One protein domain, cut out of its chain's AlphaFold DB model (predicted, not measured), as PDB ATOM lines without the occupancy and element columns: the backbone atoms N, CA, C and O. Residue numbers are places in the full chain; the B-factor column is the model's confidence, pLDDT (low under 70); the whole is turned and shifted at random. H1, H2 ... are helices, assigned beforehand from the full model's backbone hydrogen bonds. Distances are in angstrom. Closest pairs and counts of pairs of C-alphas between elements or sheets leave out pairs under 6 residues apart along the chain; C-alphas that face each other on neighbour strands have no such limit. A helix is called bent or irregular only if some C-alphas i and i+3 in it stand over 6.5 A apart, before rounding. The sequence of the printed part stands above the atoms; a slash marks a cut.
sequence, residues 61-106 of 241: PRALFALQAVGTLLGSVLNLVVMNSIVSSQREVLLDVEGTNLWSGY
ATOM      1  N   PRO A  61     -61.120  51.434 -66.515       84.69
ATOM      2  CA  PRO A  61     -61.636  52.706 -67.035       84.69
ATOM      3  C   PRO A  61     -61.921  53.750 -65.948       84.69
ATOM      4  O   PRO A  61     -61.778  54.945 -66.185       84.69
ATOM      5  N   ARG A  62     -62.286  53.317 -64.732       88.12
ATOM      6  CA  ARG A  62     -62.549  54.227 -63.602       88.12
ATOM      7  C   ARG A  62     -61.281  54.911 -63.095       88.12
ATOM      8  O   ARG A  62     -61.314  56.098 -62.787       88.12
ATOM      9  N   ALA A  63     -60.172  54.173 -63.035       87.25
ATOM     10  CA  ALA A  63     -58.886  54.732 -62.627       87.25
ATOM     11  C   ALA A  63     -58.373  55.734 -63.669       87.25
ATOM     12  O   ALA A  63     -57.883  56.798 -63.307       87.25
ATOM     13  N   LEU A  64     -58.557  55.422 -64.956       87.12
ATOM     14  CA  LEU A  64     -58.171  56.309 -66.049       87.12
ATOM     15  C   LEU A  64     -58.971  57.623 -66.034       87.12
ATOM     16  O   LEU A  64     -58.385  58.697 -66.130       87.12
ATOM     17  N   PHE A  65     -60.292  57.540 -65.833       88.44
ATOM     18  CA  PHE A  65     -61.157  58.714 -65.687       88.44
ATOM     19  C   PHE A  65     -60.715  59.607 -64.520       88.44
ATOM     20  O   PHE A  65     -60.581  60.818 -64.683       88.44
ATOM     21  N   ALA A  66     -60.458  59.011 -63.350       91.06
ATOM     22  CA  ALA A  66     -60.022  59.753 -62.171       91.06
ATOM     23  C   ALA A  66     -58.662  60.432 -62.396       91.06
ATOM     24  O   ALA A  66     -58.508  61.608 -62.074       91.06
ATOM     25  N   LEU A  67     -57.700  59.728 -63.001       89.19
ATOM     26  CA  LEU A  67     -56.382  60.281 -63.308       89.19
ATOM     27  C   LEU A  67     -56.476  61.467 -64.280       89.19
ATOM     28  O   LEU A  67     -55.821  62.483 -64.068       89.19
ATOM     29  N   GLN A  68     -57.321  61.368 -65.307       86.56
ATOM     30  CA  GLN A  68     -57.522  62.440 -66.279       86.56
ATOM     31  C   GLN A  68     -58.230  63.660 -65.671       86.56
ATOM     32  O   GLN A  68     -57.840  64.799 -65.934       86.56
ATOM     33  N   ALA A  69     -59.227  63.444 -64.810       89.88
ATOM     34  CA  ALA A  69     -59.892  64.526 -64.084       89.88
ATOM     35  C   ALA A  69     -58.924  65.249 -63.130       89.88
ATOM     36  O   ALA A  69     -58.856  66.475 -63.120       89.88
ATOM     37  N   VAL A  70     -58.117  64.504 -62.373       92.25
ATOM     38  CA  VAL A  70     -57.104  65.091 -61.481       92.25
ATOM     39  C   VAL A  70     -56.024  65.822 -62.281       92.25
ATOM     40  O   VAL A  70     -55.656  66.941 -61.929       92.25
ATOM     41  N   GLY A  71     -55.552  65.237 -63.386       87.56
ATOM     42  CA  GLY A  71     -54.543  65.846 -64.254       87.56
ATOM     43  C   GLY A  71     -55.011  67.156 -64.889       87.56
ATOM     44  O   GLY A  71     -54.268  68.133 -64.893       87.56
ATOM     45  N   THR A  72     -56.257  67.216 -65.361       87.69
ATOM     46  CA  THR A  72     -56.832  68.448 -65.936       87.69
ATOM     47  C   THR A  72     -57.048  69.534 -64.886       87.69
ATOM     48  O   THR A  72     -56.756  70.698 -65.157       87.69
ATOM     49  N   LEU A  73     -57.475  69.175 -63.670       90.69
ATOM     50  CA  LEU A  73     -57.589  70.126 -62.561       90.69
ATOM     51  C   LEU A  73     -56.223  70.698 -62.170       90.69
ATOM     52  O   LEU A  73     -56.057  71.917 -62.157       90.69
ATOM     53  N   LEU A  74     -55.227  69.843 -61.929       90.38
ATOM     54  CA  LEU A  74     -53.866  70.278 -61.598       90.38
ATOM     55  C   LEU A  74     -53.248  71.116 -62.724       90.38
ATOM     56  O   LEU A  74     -52.690  72.180 -62.463       90.38
ATOM     57  N   GLY A  75     -53.403  70.676 -63.975       86.12
ATOM     58  CA  GLY A  75     -52.931  71.402 -65.149       86.12
ATOM     59  C   GLY A  75     -53.584  72.776 -65.290       86.12
ATOM     60  O   GLY A  75     -52.892  73.748 -65.579       86.12
ATOM     61  N   SER A  76     -54.888  72.894 -65.017       88.69
ATOM     62  CA  SER A  76     -55.591  74.182 -65.060       88.69
ATOM     63  C   SER A  76     -55.063  75.170 -64.016       88.69
ATOM     64  O   SER A  76     -54.832  76.334 -64.338       88.69
ATOM     65  N   VAL A  77     -54.789  74.700 -62.793       91.88
ATOM     66  CA  VAL A  77     -54.229  75.529 -61.718       91.88
ATOM     67  C   VAL A  77     -52.808  75.966 -62.061       91.88
ATOM     68  O   VAL A  77     -52.497  77.152 -61.974       91.88
ATOM     69  N   LEU A  78     -51.952  75.036 -62.497       87.69
ATOM     70  CA  LEU A  78     -50.582  75.358 -62.899       87.69
ATOM     71  C   LEU A  78     -50.552  76.341 -64.072       87.69
ATOM     72  O   LEU A  78     -49.785  77.298 -64.034       87.69
ATOM     73  N   ASN A  79     -51.422  76.163 -65.069       87.06
ATOM     74  CA  ASN A  79     -51.536  77.088 -66.194       87.06
ATOM     75  C   ASN A  79     -51.903  78.505 -65.722       87.06
ATOM     76  O   ASN A  79     -51.262  79.471 -66.123       87.06
ATOM     77  N   LEU A  80     -52.859  78.645 -64.796       88.19
ATOM     78  CA  LEU A  80     -53.207  79.952 -64.223       88.19
ATOM     79  C   LEU A  80     -52.036  80.600 -63.473       88.19
ATOM     80  O   LEU A  80     -51.816  81.804 -63.601       88.19
ATOM     81  N   VAL A  81     -51.268  79.820 -62.708       88.19
ATOM     82  CA  VAL A  81     -50.084  80.321 -61.991       88.19
ATOM     83  C   VAL A  81     -49.014  80.800 -62.971       88.19
ATOM     84  O   VAL A  81     -48.502  81.910 -62.828       88.19
ATOM     85  N   VAL A  82     -48.704  79.993 -63.988       85.31
ATOM     86  CA  VAL A  82     -47.718  80.330 -65.023       85.31
ATOM     87  C   VAL A  82     -48.158  81.570 -65.800       85.31
ATOM     88  O   VAL A  82     -47.362  82.489 -65.979       85.31
ATOM     89  N   MET A  83     -49.434  81.647 -66.182       82.31
ATOM     90  CA  MET A  83     -49.999  82.798 -66.884       82.31
ATOM     91  C   MET A  83     -49.882  84.079 -66.052       82.31
ATOM     92  O   MET A  83     -49.405  85.092 -66.555       82.31
ATOM     93  N   ASN A  84     -50.233  84.036 -64.764       85.25
ATOM     94  CA  ASN A  84     -50.071  85.186 -63.872       85.25
ATOM     95  C   ASN A  84     -48.595  85.595 -63.719       85.25
ATOM     96  O   ASN A  84     -48.285  86.786 -63.730       85.25
ATOM     97  N   SER A  85     -47.676  84.626 -63.637       83.38
ATOM     98  CA  SER A  85     -46.232  84.888 -63.564       83.38
ATOM     99  C   SER A  85     -45.721  85.599 -64.817       83.38
ATOM    100  O   SER A  85     -45.090  86.652 -64.713       83.38
ATOM    101  N   ILE A  86     -46.045  85.076 -66.003       80.44
ATOM    102  CA  ILE A  86     -45.610  85.641 -67.286       80.44
ATOM    103  C   ILE A  86     -46.206  87.033 -67.482       80.44
ATOM    104  O   ILE A  86     -45.471  87.969 -67.782       80.44
ATOM    105  N   VAL A  87     -47.514  87.198 -67.262       80.75
ATOM    106  CA  VAL A  87     -48.195  88.488 -67.445       80.75
ATOM    107  C   VAL A  87     -47.651  89.544 -66.487       80.75
ATOM    108  O   VAL A  87     -47.503  90.692 -66.889       80.75
ATOM    109  N   SER A  88     -47.315  89.185 -65.244       80.00
ATOM    110  CA  SER A  88     -46.698  90.129 -64.302       80.00
ATOM    111  C   SER A  88     -45.266  90.515 -64.695       80.00
ATOM    112  O   SER A  88     -44.870  91.660 -64.496       80.00
ATOM    113  N   SER A  89     -44.514  89.581 -65.288       78.38
ATOM    114  CA  SER A  89     -43.086  89.736 -65.595       78.38
ATOM    115  C   SER A  89     -42.807  90.355 -66.968       78.38
ATOM    116  O   SER A  89     -41.801  91.031 -67.135       78.38
ATOM    117  N   GLN A  90     -43.681  90.125 -67.953       71.62
ATOM    118  CA  GLN A  90     -43.525  90.550 -69.353       71.62
ATOM    119  C   GLN A  90     -44.637  91.518 -69.796       71.62
ATOM    120  O   GLN A  90     -44.906  91.666 -70.987       71.62
ATOM    121  N   ARG A  91     -45.308  92.190 -68.846       69.25
ATOM    122  CA  ARG A  91     -46.454  93.075 -69.125       69.25
ATOM    123  C   ARG A  91     -46.144  94.148 -70.167       69.25
ATOM    124  O   ARG A  91     -46.973  94.407 -71.030       69.25
ATOM    125  N   GLU A  92     -44.975  94.770 -70.064       67.12
ATOM    126  CA  GLU A  92     -44.562  95.855 -70.960       67.12
ATOM    127  C   GLU A  92     -44.326  95.349 -72.389       67.12
ATOM    128  O   GLU A  92     -44.758  95.992 -73.340       67.12
ATOM    129  N   VAL A  93     -43.756  94.149 -72.542       66.69
ATOM    130  CA  VAL A  93     -43.530  93.500 -73.846       66.69
ATOM    131  C   VAL A  93     -44.845  93.054 -74.493       66.69
ATOM    132  O   VAL A  93     -44.995  93.131 -75.707       66.69
ATOM    133  N   LEU A  94     -45.820  92.611 -73.694       65.31
ATOM    134  CA  LEU A  94     -47.137  92.188 -74.185       65.31
ATOM    135  C   LEU A  94     -48.038  93.356 -74.619       65.31
ATOM    136  O   LEU A  94     -48.999  93.132 -75.353       65.31
ATOM    137  N   LEU A  95     -47.759  94.577 -74.148       64.44
ATOM    138  CA  LEU A  95     -48.472  95.793 -74.553       64.44
ATOM    139  C   LEU A  95     -47.884  96.436 -75.815       64.44
ATOM    140  O   LEU A  95     -48.555  97.265 -76.431       64.44
ATOM    141  N   ASP A  96     -46.659  96.076 -76.198       62.31
ATOM    142  CA  ASP A  96     -46.029  96.607 -77.399       62.31
ATOM    143  C   ASP A  96     -46.500  95.878 -78.667       62.31
ATOM    144  O   ASP A  96     -46.751  94.670 -78.678       62.31
ATOM    145  N   VAL A  97     -46.636  96.644 -79.751       57.12
ATOM    146  CA  VAL A  97     -47.146  96.169 -81.050       57.12
ATOM    147  C   VAL A  97     -46.089  95.339 -81.786       57.12
ATOM    148  O   VAL A  97     -46.446  94.441 -82.547       57.12
ATOM    149  N   GLU A  98     -44.803  95.605 -81.540       55.09
ATOM    150  CA  GLU A  98     -43.687  94.859 -82.135       55.09
ATOM    151  C   GLU A  98     -43.346  93.598 -81.326       55.09
ATOM    152  O   GLU A  98     -43.013  92.565 -81.911       55.09
ATOM    153  N   GLY A  99     -43.511  93.643 -79.999       57.25
ATOM    154  CA  GLY A  99     -43.211  92.524 -79.106       57.25
ATOM    155  C   GLY A  99     -41.758  92.040 -79.224       57.25
ATOM    156  O   GLY A  99     -40.882  92.691 -79.786       57.25
ATOM    157  N   THR A 100     -41.474  90.858 -78.686       59.81
ATOM    158  CA  THR A 100     -40.214  90.135 -78.909       59.81
ATOM    159  C   THR A 100     -40.472  88.877 -79.732       59.81
ATOM    160  O   THR A 100     -41.590  88.372 -79.783       59.81
ATOM    161  N   ASN A 101     -39.413  88.288 -80.294       58.84
ATOM    162  CA  ASN A 101     -39.469  87.001 -81.007       58.84
ATOM    163  C   ASN A 101     -40.036  85.825 -80.170       58.84
ATOM    164  O   ASN A 101     -40.278  84.750 -80.714       58.84
ATOM    165  N   LEU A 102     -40.195  86.002 -78.853       62.00
ATOM    166  CA  LEU A 102     -40.689  84.999 -77.905       62.00
ATOM    167  C   LEU A 102     -42.059  85.361 -77.318       62.00
ATOM    168  O   LEU A 102     -42.886  84.474 -77.122       62.00
ATOM    169  N   TRP A 103     -42.304  86.647 -77.060       61.12
ATOM    170  CA  TRP A 103     -43.565  87.155 -76.527       61.12
ATOM    171  C   TRP A 103     -44.070  88.284 -77.405       61.12
ATOM    172  O   TRP A 103     -43.461  89.350 -77.449       61.12
ATOM    173  N   SER A 104     -45.202  88.072 -78.059       58.09
ATOM    174  CA  SER A 104     -45.890  89.107 -78.817       58.09
ATOM    175  C   SER A 104     -47.371  89.110 -78.447       58.09
ATOM    176  O   SER A 104     -47.991  88.062 -78.261       58.09
ATOM    177  N   GLY A 105     -47.946  90.308 -78.310       53.94
ATOM    178  CA  GLY A 105     -49.400  90.478 -78.225       53.94
ATOM    179  C   GLY A 105     -50.088  90.301 -79.585       53.94
ATOM    180  O   GLY A 105     -51.307  90.132 -79.658       53.94
ATOM    181  N   TYR A 106     -49.308  90.319 -80.671       53.78
ATOM    182  CA  TYR A 106     -49.778  90.142 -82.036       53.78
ATOM    183  C   TYR A 106     -49.898  88.660 -82.402       53.78
ATOM    184  O   TYR A 106     -48.927  87.905 -82.387       53.78
TER     185      TYR A 106
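Overview. This is residues 61 to 106 of the 241 residues of an uncharacterized protein of Microbotryum lychnidis-dioicae (strain p1A1 Lamole / MvSl-1064) (UniProt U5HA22). One long helix, H1, makes nearly the whole length of this domain, and a small head sits at its end: the short helix H2 and a loop, residues 96 to 106, that folds back beside H2. Residues 61 to 85 of H1 stick out from this head as a free arm. The printed part has 46 residues, with two named helices in the order H1, H2 and no named strand; its class is all helix. The whole is extended, with a radius of gyration of the C-alphas of 16.2 A, and its C-alphas span 48 by 17 by 11 A along the three main axes.

Arrangement. The longest helix is H1, residues 61 to 89, of which residues 61 to 85 stand free. A tight link of one residue, Gln 90, joins it to H2, residues 91 to 95. The two helices are close but not clearly touching, with 1 pair of C-alphas within 8 A; the closest C-alphas, those of Val 87 and Leu 94, are 7.8 A apart. Their centres are 24.9 A apart. In both H1 and H2, every O i to N i+4 pair is within hydrogen-bond range.

Along the chain. H1, 29 residues from Pro 61 to Ser 89, measures 41.4 A from first to last C-alpha and is not bent. Its C-alpha 61 is at (-61.636, 52.706, -67.035) and its C-alpha 89 at (-43.086, 89.736, -65.595). H2, five residues from Arg 91 to Leu 95, ends with C-alpha 95 at (-48.472, 95.793, -74.553).

Size, cuts and confidence. The two C-alphas farthest apart, those of Arg 62 and Glu 98, are 48.5 A apart, and those of Pro 61 and Tyr 106, the first and last printed, 42.0 A. The printed part has no cut. Its mean pLDDT is 77.4; residues 91 to 106 are under 70, a low confidence, while H1 has a mean of 87.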